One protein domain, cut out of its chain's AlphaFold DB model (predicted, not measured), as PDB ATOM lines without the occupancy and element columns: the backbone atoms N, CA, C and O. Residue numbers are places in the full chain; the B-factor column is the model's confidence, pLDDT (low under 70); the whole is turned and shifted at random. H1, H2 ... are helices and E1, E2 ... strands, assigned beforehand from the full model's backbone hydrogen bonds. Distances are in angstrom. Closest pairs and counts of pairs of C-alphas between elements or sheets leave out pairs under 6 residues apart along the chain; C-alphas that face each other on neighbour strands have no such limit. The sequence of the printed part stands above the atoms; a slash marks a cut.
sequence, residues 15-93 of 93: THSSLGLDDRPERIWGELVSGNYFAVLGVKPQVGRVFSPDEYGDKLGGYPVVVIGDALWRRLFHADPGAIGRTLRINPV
ATOM      1  N   THR A  15     187.820 173.558 178.297       55.44
ATOM      2  CA  THR A  15     188.141 174.864 178.856       55.44
ATOM      3  C   THR A  15     187.800 175.913 177.813       55.44
ATOM      4  O   THR A  15     188.333 175.924 176.701       55.44
ATOM      5  N   HIS A  16     186.913 176.835 178.175       53.28
ATOM      6  CA  HIS A  16     186.717 178.032 177.372       53.28
ATOM      7  C   HIS A  16     188.019 178.828 177.369       53.28
ATOM      8  O   HIS A  16     188.500 179.236 178.424       53.28
ATOM      9  N   SER A  17     188.576 179.068 176.189       55.91
ATOM     10  CA  SER A  17     189.804 179.844 176.051       55.91
ATOM     11  C   SER A  17     189.536 181.047 175.159       55.91
ATOM     12  O   SER A  17     188.781 180.964 174.196       55.91
ATOM     13  N   SER A  18     190.124 182.193 175.476       58.25
ATOM     14  CA  SER A  18     190.152 183.328 174.557       58.25
ATOM     15  C   SER A  18     191.406 183.237 173.693       58.25
ATOM     16  O   SER A  18     192.511 183.072 174.206       58.25
ATOM     17  N   LEU A  19     191.229 183.304 172.377       54.66
ATOM     18  CA  LEU A  19     192.296 183.372 171.391       54.66
ATOM     19  C   LEU A  19     192.392 184.810 170.887       54.66
ATOM     20  O   LEU A  19     191.431 185.349 170.338       54.66
ATOM     21  N   GLY A  20     193.548 185.434 171.083       54.81
ATOM     22  CA  GLY A  20     193.868 186.724 170.487       54.81
ATOM     23  C   GLY A  20     194.664 186.529 169.202       54.81
ATOM     24  O   GLY A  20     195.810 186.074 169.257       54.81
ATOM     25  N   LEU A  21     194.065 186.897 168.071       52.78
ATOM     26  CA  LEU A  21     194.764 187.215 166.830       52.78
ATOM     27  C   LEU A  21     194.494 188.710 166.599       52.78
ATOM     28  O   LEU A  21     193.403 189.082 166.179       52.78
ATOM     29  N   ASP A  22     195.440 189.558 167.007       54.34
ATOM     30  CA  ASP A  22     195.298 191.021 167.123       54.34
ATOM     31  C   ASP A  22     194.252 191.495 168.163       54.34
ATOM     32  O   ASP A  22     193.783 190.717 168.995       54.34
ATOM     33  N   ASP A  23     193.960 192.803 168.196       51.56
ATOM     34  CA  ASP A  23     193.295 193.568 169.281       51.56
ATOM     35  C   ASP A  23     191.807 193.206 169.544       51.56
ATOM     36  O   ASP A  23     191.040 193.979 170.121       51.56
ATOM     37  N   ARG A  24     191.358 192.026 169.095       58.56
ATOM     38  CA  ARG A  24     190.005 191.490 169.303       58.56
ATOM     39  C   ARG A  24     190.080 190.060 169.849       58.56
ATOM     40  O   ARG A  24     190.189 189.119 169.064       58.56
ATOM     41  N   PRO A  25     190.007 189.866 171.178       64.56
ATOM     42  CA  PRO A  25     189.978 188.530 171.756       64.56
ATOM     43  C   PRO A  25     188.695 187.812 171.341       64.56
ATOM     44  O   PRO A  25     187.591 188.323 171.540       64.56
ATOM     45  N   GLU A  26     188.835 186.610 170.795       69.94
ATOM     46  CA  GLU A  26     187.701 185.768 170.457       69.94
ATOM     47  C   GLU A  26     187.620 184.557 171.378       69.94
ATOM     48  O   GLU A  26     188.615 183.889 171.651       69.94
ATOM     49  N   ARG A  27     186.414 184.239 171.848       72.25
ATOM     50  CA  ARG A  27     186.189 183.037 172.642       72.25
ATOM     51  C   ARG A  27     186.169 181.812 171.734       72.25
ATOM     52  O   ARG A  27     185.282 181.670 170.894       72.25
ATOM     53  N   ILE A  28     187.121 180.916 171.944       80.75
ATOM     54  CA  ILE A  28     187.204 179.624 171.277       80.75
ATOM     55  C   ILE A  28     187.018 178.493 172.287       80.75
ATOM     56  O   ILE A  28     187.322 178.609 173.477       80.75
ATOM     57  N   TRP A  29     186.516 177.372 171.793       78.25
ATOM     58  CA  TRP A  29     186.537 176.122 172.534       78.25
ATOM     59  C   TRP A  29     187.849 175.407 172.238       78.25
ATOM     60  O   TRP A  29     188.204 175.225 171.074       78.25
ATOM     61  N   GLY A  30     188.568 175.050 173.295       83.50
ATOM     62  CA  GLY A  30     189.802 174.286 173.217       83.50
ATOM     63  C   GLY A  30     189.767 173.134 174.208       83.50
ATOM     64  O   GLY A  30     189.106 173.203 175.245       83.50
ATOM     65  N   GLU A  31     190.493 172.076 173.880       81.62
ATOM     66  CA  GLU A  31     190.674 170.923 174.751       81.62
ATOM     67  C   GLU A  31     192.166 170.665 174.916       81.62
ATOM     68  O   GLU A  31     192.921 170.650 173.940       81.62
ATOM     69  N   LEU A  32     192.589 170.460 176.162       81.75
ATOM     70  CA  LEU A  32     193.892 169.878 176.439       81.75
ATOM     71  C   LEU A  32     193.774 168.377 176.215       81.75
ATOM     72  O   LEU A  32     193.013 167.693 176.897       81.75
ATOM     73  N   VAL A  33     194.514 167.881 175.234       82.38
ATOM     74  CA  VAL A  33     194.482 166.479 174.831       82.38
ATOM     75  C   VAL A  33     195.848 165.842 175.039       82.38
ATOM     76  O   VAL A  33     196.874 166.524 175.070       82.38
ATOM     77  N   SER A  34     195.879 164.517 175.160       81.94
ATOM     78  CA  SER A  34     197.139 163.781 175.163       81.94
ATOM     79  C   SER A  34     197.864 163.943 173.821       81.94
ATOM     80  O   SER A  34     197.240 164.071 172.767       81.94
ATOM     81  N   GLY A  35     199.197 163.878 173.826       81.69
ATOM     82  CA  GLY A  35     199.981 164.042 172.597       81.69
ATOM     83  C   GLY A  35     199.618 163.035 171.490       81.69
ATOM     84  O   GLY A  35     199.633 163.365 170.308       81.69
ATOM     85  N   ASN A  36     199.192 161.824 171.858       84.00
ATOM     86  CA  ASN A  36     198.771 160.786 170.913       84.00
ATOM     87  C   ASN A  36     197.304 160.893 170.446       84.00
ATOM     88  O   ASN A  36     196.859 160.031 169.688       84.00
ATOM     89  N   TYR A  37     196.544 161.907 170.870       86.56
ATOM     90  CA  TYR A  37     195.100 162.022 170.630       86.56
ATOM     91  C   TYR A  37     194.709 161.852 169.153       86.56
ATOM     92  O   TYR A  37     193.909 160.983 168.807       86.56
ATOM     93  N   PHE A  38     195.337 162.614 168.251       89.12
ATOM     94  CA  PHE A  38     195.028 162.547 166.818       89.12
ATOM     95  C   PHE A  38     195.446 161.224 166.170       89.12
ATOM     96  O   PHE A  38     194.779 160.761 165.244       89.12
ATOM     97  N   ALA A  39     196.518 160.598 166.670       85.44
ATOM     98  CA  ALA A  39     196.965 159.293 166.192       85.44
ATOM     99  C   ALA A  39     195.954 158.196 166.555       85.44
ATOM    100  O   ALA A  39     195.631 157.365 165.710       85.44
ATOM    101  N   VAL A  40     195.405 158.238 167.773       89.75
ATOM    102  CA  VAL A  40     194.351 157.313 168.224       89.75
ATOM    103  C   VAL A  40     193.069 157.491 167.408       89.75
ATOM    104  O   VAL A  40     192.447 156.502 167.032       89.75
ATOM    105  N   LEU A  41     192.696 158.732 167.083       90.44
ATOM    106  CA  LEU A  41     191.526 159.012 166.245       90.44
ATOM    107  C   LEU A  41     191.743 158.718 164.750       90.44
ATOM    108  O   LEU A  41     190.792 158.787 163.974       90.44
ATOM    109  N   GLY A  42     192.974 158.430 164.314       89.69
ATOM    110  CA  GLY A  42     193.301 158.243 162.896       89.69
ATOM    111  C   GLY A  42     193.129 159.511 162.047       89.69
ATOM    112  O   GLY A  42     193.001 159.426 160.824       89.69
ATOM    113  N   VAL A  43     193.116 160.689 162.678       89.94
ATOM    114  CA  VAL A  43     192.916 161.974 162.003       89.94
ATOM    115  C   VAL A  43     194.225 162.423 161.363       89.94
ATOM    116  O   VAL A  43     195.265 162.499 162.017       89.94
ATOM    117  N   LYS A  44     194.163 162.767 160.075       89.69
ATOM    118  CA  LYS A  44     195.284 163.358 159.340       89.69
ATOM    119  C   LYS A  44     195.069 164.866 159.196       89.69
ATOM    120  O   LYS A  44     193.965 165.272 158.832       89.69
ATOM    121  N   PRO A  45     196.090 165.700 159.457       91.12
ATOM    122  CA  PRO A  45     195.969 167.137 159.261       91.12
ATOM    123  C   PRO A  45     195.851 167.455 157.765       91.12
ATOM    124  O   PRO A  45     196.529 166.841 156.943       91.12
ATOM    125  N   GLN A  46     195.016 168.435 157.416       91.25
ATOM    126  CA  GLN A  46     194.911 168.926 156.037       91.25
ATOM    127  C   GLN A  46     196.172 169.697 155.613       91.25
ATOM    128  O   GLN A  46     196.578 169.632 154.457       91.25
ATOM    129  N   VAL A  47     196.787 170.427 156.548       90.69
ATOM    130  CA  VAL A  47     198.006 171.216 156.332       90.69
ATOM    131  C   VAL A  47     198.894 171.092 157.574       90.69
ATOM    132  O   VAL A  47     198.392 171.091 158.697       90.69
ATOM    133  N   GLY A  48     200.212 170.995 157.386       89.75
ATOM    134  CA  GLY A  48     201.177 170.908 158.483       89.75
ATOM    135  C   GLY A  48     201.270 169.513 159.101       89.75
ATOM    136  O   GLY A  48     201.272 168.507 158.394       89.75
ATOM    137  N   ARG A  49     201.389 169.456 160.431       88.94
ATOM    138  CA  ARG A  49     201.533 168.216 161.206       88.94
ATOM    139  C   ARG A  49     200.710 168.269 162.491       88.94
ATOM    140  O   ARG A  49     200.433 169.347 163.004       88.94
ATOM    141  N   VAL A  50     200.368 167.098 163.020       87.88
ATOM    142  CA  VAL A  50     199.885 166.949 164.403       87.88
ATOM    143  C   VAL A  50     201.074 166.848 165.369       87.88
ATOM    144  O   VAL A  50     202.237 166.944 164.955       87.88
ATOM    145  N   PHE A  51     200.787 166.661 166.657       85.31
ATOM    146  CA  PHE A  51     201.802 166.483 167.692       85.31
ATOM    147  C   PHE A  51     202.729 165.303 167.370       85.31
ATOM    148  O   PHE A  51     202.283 164.204 167.030       85.31
ATOM    149  N   SER A  52     204.030 165.548 167.478       80.44
ATOM    150  CA  SER A  52     205.078 164.537 167.369       80.44
ATOM    151  C   SER A  52     205.275 163.821 168.710       80.44
ATOM    152  O   SER A  52     205.009 164.421 169.753       80.44
ATOM    153  N   PRO A  53     205.771 162.571 168.721       76.31
ATOM    154  CA  PRO A  53     206.030 161.836 169.959       76.31
ATOM    155  C   PRO A  53     206.927 162.572 170.961       76.31
ATOM    156  O   PRO A  53     206.753 162.426 172.168       76.31
ATOM    157  N   ASP A  54     207.854 163.402 170.479       72.69
ATOM    158  CA  ASP A  54     208.755 164.184 171.330       72.69
ATOM    159  C   ASP A  54     208.036 165.282 172.131       72.69
ATOM    160  O   ASP A  54     208.538 165.705 173.181       72.69
ATOM    161  N   GLU A  55     206.851 165.685 171.657       73.06
ATOM    162  CA  GLU A  55     205.920 166.645 172.262       73.06
ATOM    163  C   GLU A  55     204.852 165.948 173.131       73.06
ATOM    164  O   GLU A  55     203.947 166.605 173.646       73.06
ATOM    165  N   TYR A  56     204.921 164.620 173.307       70.12
ATOM    166  CA  TYR A  56     203.986 163.889 174.163       70.12
ATOM    167  C   TYR A  56     204.368 164.086 175.640       70.12
ATOM    168  O   TYR A  56     205.373 163.552 176.109       70.12
ATOM    169  N   GLY A  57     203.528 164.807 176.386       59.03
ATOM    170  CA  GLY A  57     203.538 164.832 177.854       59.03
ATOM    171  C   GLY A  57     204.129 166.083 178.511       59.03
ATOM    172  O   GLY A  57     204.745 166.924 177.859       59.03
ATOM    173  N   ASP A  58     203.928 166.150 179.835       54.59
ATOM    174  CA  ASP A  58     204.254 167.219 180.799       54.59
ATOM    175  C   ASP A  58     205.761 167.500 180.968       54.59
ATOM    176  O   ASP A  58     206.267 167.701 182.076       54.59
ATOM    177  N   LYS A  59     206.535 167.499 179.880       53.12
ATOM    178  CA  LYS A  59     207.899 168.016 179.930       53.12
ATOM    179  C   LYS A  59     207.817 169.490 180.320       53.12
ATOM    180  O   LYS A  59     207.202 170.291 179.618       53.12
ATOM    181  N   LEU A  60     208.462 169.858 181.427       47.59
ATOM    182  CA  LEU A  60     208.752 171.255 181.745       47.59
ATOM    183  C   LEU A  60     209.454 171.884 180.531       47.59
ATOM    184  O   LEU A  60     210.553 171.472 180.169       47.59
ATOM    185  N   GLY A  61     208.788 172.836 179.873       52.53
ATOM    186  CA  GLY A  61     209.271 173.456 178.634       52.53
ATOM    187  C   GLY A  61     208.787 172.803 177.333       52.53
ATOM    188  O   GLY A  61     209.291 173.157 176.269       52.53
ATOM    189  N   GLY A  62     207.820 171.878 177.384       56.50
ATOM    190  CA  GLY A  62     207.106 171.402 176.201       56.50
ATOM    191  C   GLY A  62     206.503 172.586 175.448       56.50
ATOM    192  O   GLY A  62     205.780 173.397 176.029       56.50
ATOM    193  N   TYR A  63     206.863 172.731 174.173       62.16
ATOM    194  CA  TYR A  63     206.424 173.858 173.359       62.16
ATOM    195  C   TYR A  63     204.888 173.895 173.309       62.16
ATOM    196  O   TYR A  63     204.283 172.869 172.996       62.16
ATOM    197  N   PRO A  64     204.242 175.045 173.584       74.94
ATOM    198  CA  PRO A  64     202.793 175.175 173.496       74.94
ATOM    199  C   PRO A  64     202.371 175.155 172.022       74.94
ATOM    200  O   PRO A  64     202.214 176.193 171.379       74.94
ATOM    201  N   VAL A  65     202.240 173.954 171.466       81.31
ATOM    202  CA  VAL A  65     201.746 173.721 170.111       81.31
ATOM    203  C   VAL A  65     200.239 173.509 170.146       81.31
ATOM    204  O   VAL A  65     199.702 172.847 171.031       81.31
ATOM    205  N   VAL A  66     199.545 174.069 169.160       87.00
ATOM    206  CA  VAL A  66     198.091 173.961 169.026       87.00
ATOM    207  C   VAL A  66     197.743 173.431 167.643       87.00
ATOM    208  O   VAL A  66     198.377 173.784 166.649       87.00
ATOM    209  N   VAL A  67     196.712 172.594 167.583       89.81
ATOM    210  CA  VAL A  67     196.058 172.200 166.334       89.81
ATOM    211  C   VAL A  67     194.716 172.918 166.283       89.81
ATOM    212  O   VAL A  67     193.933 172.834 167.225       89.81
ATOM    213  N   ILE A  68     194.451 173.634 165.190       90.38
ATOM    214  CA  ILE A  68     193.187 174.348 164.975       90.38
ATOM    215  C   ILE A  68     192.323 173.609 163.951       90.38
ATOM    216  O   ILE A  68     192.832 173.051 162.979       90.38
ATOM    217  N   GLY A  69     191.006 173.608 164.161       89.94
ATOM    218  CA  GLY A  69     190.056 173.054 163.195       89.94
ATOM    219  C   GLY A  69     189.909 173.926 161.940       89.94
ATOM    220  O   GLY A  69     190.122 175.139 161.994       89.94
ATOM    221  N   ASP A  70     189.478 173.323 160.825       90.88
ATOM    222  CA  ASP A  70     189.338 173.997 159.517       90.88
ATOM    223  C   ASP A  70     188.441 175.246 159.578       90.88
ATOM    224  O   ASP A  70     188.817 176.299 159.068       90.88
ATOM    225  N   ALA A  71     187.303 175.179 160.278       89.94
ATOM    226  CA  ALA A  71     186.390 176.316 160.406       89.94
ATOM    227  C   ALA A  71     187.052 177.532 161.081       89.94
ATOM    228  O   ALA A  71     186.871 178.668 160.637       89.94
ATOM    229  N   LEU A  72     187.849 177.300 162.130       88.12
ATOM    230  CA  LEU A  72     188.588 178.355 162.822       88.12
ATOM    231  C   LEU A  72     189.718 178.897 161.937       88.12
ATOM    232  O   LEU A  72     189.887 180.109 161.833       88.12
ATOM    233  N   TRP A  73     190.441 178.009 161.248       91.00
ATOM    234  CA  TRP A  73     191.512 178.383 160.325       91.00
ATOM    235  C   TRP A  73     191.012 179.246 159.160       91.00
ATOM    236  O   TRP A  73     191.590 180.293 158.874       91.00
ATOM    237  N   ARG A  74     189.892 178.881 158.530       91.12
ATOM    238  CA  ARG A  74     189.260 179.686 157.470       91.12
ATOM    239  C   ARG A  74     188.810 181.050 157.967       91.12
ATOM    240  O   ARG A  74     188.953 182.034 157.249       91.12
ATOM    241  N   ARG A  75     188.259 181.107 159.178       88.25
ATOM    242  CA  ARG A  75     187.686 182.333 159.731       88.25
ATOM    243  C   ARG A  75     188.747 183.321 160.218       88.25
ATOM    244  O   ARG A  75     188.570 184.514 160.011       88.25
ATOM    245  N   LEU A  76     189.825 182.832 160.838       84.81
ATOM    246  CA  LEU A  76     190.888 183.673 161.405       84.81
ATOM    247  C   LEU A  76     192.067 183.907 160.463       84.81
ATOM    248  O   LEU A  76     192.703 184.951 160.528       84.81
ATOM    249  N   PHE A  77     192.365 182.947 159.590       88.19
ATOM    250  CA  PHE A  77     193.541 182.992 158.725       88.19
ATOM    251  C   PHE A  77     193.192 182.928 157.241       88.19
ATOM    252  O   PHE A  77     194.089 182.786 156.422       88.19
ATOM    253  N   HIS A  78     191.910 182.999 156.866       91.75
ATOM    254  CA  HIS A  78     191.475 182.969 155.463       91.75
ATOM    255  C   HIS A  78     191.988 181.752 154.674       91.75
ATOM    256  O   HIS A  78     192.213 181.840 153.470       91.75
ATOM    257  N   ALA A  79     192.161 180.610 155.351       92.25
ATOM    258  CA  ALA A  79     192.765 179.404 154.782       92.25
ATOM    259  C   ALA A  79     194.213 179.596 154.274       92.25
ATOM    260  O   ALA A  79     194.653 178.874 153.381       92.25
ATOM    261  N   ASP A  80     194.959 180.552 154.838       92.69
ATOM    262  CA  ASP A  80     196.367 180.802 154.520       92.69
ATOM    263  C   ASP A  80     197.268 179.698 155.116       92.69
ATOM    264  O   ASP A  80     197.344 179.559 156.347       92.69
ATOM    265  N   PRO A  81     197.992 178.911 154.292       89.31
ATOM    266  CA  PRO A  81     198.986 177.950 154.775       89.31
ATOM    267  C   PRO A  81     200.137 178.622 155.542       89.31
ATOM    268  O   PRO A  81     200.756 177.991 156.400       89.31
ATOM    269  N   GLY A  82     200.387 179.911 155.290       90.06
ATOM    270  CA  GLY A  82     201.339 180.751 156.018       90.06
ATOM    271  C   GLY A  82     200.937 181.056 157.466       90.06
ATOM    272  O   GLY A  82     201.666 181.763 158.162       90.06
ATOM    273  N   ALA A  83     199.795 180.547 157.939       87.94
ATOM    274  CA  ALA A  83     199.422 180.551 159.353       87.94
ATOM    275  C   ALA A  83     200.249 179.563 160.197       87.94
ATOM    276  O   ALA A  83     200.367 179.736 161.411       87.94
ATOM    277  N   ILE A  84     200.837 178.535 159.577       89.56
ATOM    278  CA  ILE A  84     201.668 177.552 160.281       89.56
ATOM    279  C   ILE A  84     202.939 178.224 160.802       89.56
ATOM    280  O   ILE A  84     203.623 178.940 160.077       89.56
ATOM    281  N   GLY A  85     203.261 177.973 162.073       86.19
ATOM    282  CA  GLY A  85     204.422 178.560 162.743       86.19
ATOM    283  C   GLY A  85     204.184 179.962 163.310       86.19
ATOM    284  O   GLY A  85     205.075 180.498 163.965       86.19
ATOM    285  N   ARG A  86     202.994 180.552 163.119       85.56
ATOM    286  CA  ARG A  86     202.628 181.806 163.791       85.56
ATOM    287  C   ARG A  86     202.331 181.562 165.269       85.56
ATOM    288  O   ARG A  86     201.747 180.546 165.644       85.56
ATOM    289  N   THR A  87     202.705 182.524 166.108       82.81
ATOM    290  CA  THR A  87     202.401 182.495 167.540       82.81
ATOM    291  C   THR A  87     200.990 183.006 167.796       82.81
ATOM    292  O   THR A  87     200.591 184.052 167.290       82.81
ATOM    293  N   LEU A  88     200.257 182.269 168.622       79.31
ATOM    294  CA  LEU A  88     198.914 182.601 169.069       79.31
ATOM    295  C   LEU A  88     198.930 182.858 170.572       79.31
ATOM    296  O   LEU A  88     199.551 182.102 171.320       79.31
ATOM    297  N   ARG A  89     198.224 183.899 171.025       78.25
ATOM    298  CA  ARG A  89     198.044 184.140 172.457       78.25
ATOM    299  C   ARG A  89     196.714 183.551 172.904       78.25
ATOM    300  O   ARG A  89     195.657 184.025 172.494       78.25
ATOM    301  N   ILE A  90     196.791 182.512 173.728       73.88
ATOM    302  CA  ILE A  90     195.638 181.845 174.328       73.88
ATOM    303  C   ILE A  90     195.602 182.236 175.802       73.88
ATOM    304  O   ILE A  90     196.528 181.909 176.541       73.88
ATOM    305  N   ASN A  91     194.545 182.926 176.222       68.88
ATOM    306  CA  ASN A  91     194.300 183.209 177.631       68.88
ATOM    307  C   ASN A  91     193.108 182.360 178.094       68.88
ATOM    308  O   ASN A  91     192.022 182.504 177.512       68.88
ATOM    309  N   PRO A  92     193.263 181.494 179.112       59.16
ATOM    310  CA  PRO A  92     192.107 180.883 179.759       59.16
ATOM    311  C   PRO A  92     191.224 182.005 180.322       59.16
ATOM    312  O   PRO A  92     191.747 182.973 180.879       59.16
ATOM    313  N   VAL A  93     189.914 181.916 180.088       52.06
ATOM    314  CA  VAL A  93     188.933 182.886 180.612       52.06
ATOM    315  C   VAL A  93     188.424 182.414 181.961       52.06
ATOM    316  O   VAL A  93     188.129 181.201 182.060       52.06
TER     317      VAL A  93
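AT A GLANCE: This is residues 15 to 93 of the 93 residues of the protein "MacB_PCD domain-containing protein" of Acidobacteria bacterium (UniProt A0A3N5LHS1). There is little regular structure: a small antiparallel sheet, E2 E1 E3, and helix H2 make one end, H1 and a long loop the other. The printed part has 79 residues, 28 in named elements E1, E2, H1, H2, E3, class mixed. It is compact, radius of gyration of the C-alphas 13.0 A, spans 34 by 27 by 20 A.

IN THESE COORDINATES: E1, residues 15 to 20, 15.6 A long, begins at C-alpha (188.141, 174.864, 178.856). E2 is residues 25 to 30, H1 37 to 40, H2 70 to 77. E3, residues 89 to 92, ends at C-alpha (192.107, 180.883, 179.759).

HOW THE PARTS SIT: Within hydrogen-bond range are N 19 and O 26 of hairpin E1 and E2, 2.8 A, N 18 and O 91 between E1 and E3, 2.8 A, and every O i to N i+4 pair of H2. E2, H1, H2, E3 form a split strand-helix-strand unit, E1 between its strands, crossover right-handed. Neither helix is on the sheet.

THE WHOLE: The link H1 to H2 is long. Residues 15 to 26, among others, have pLDDT under 70.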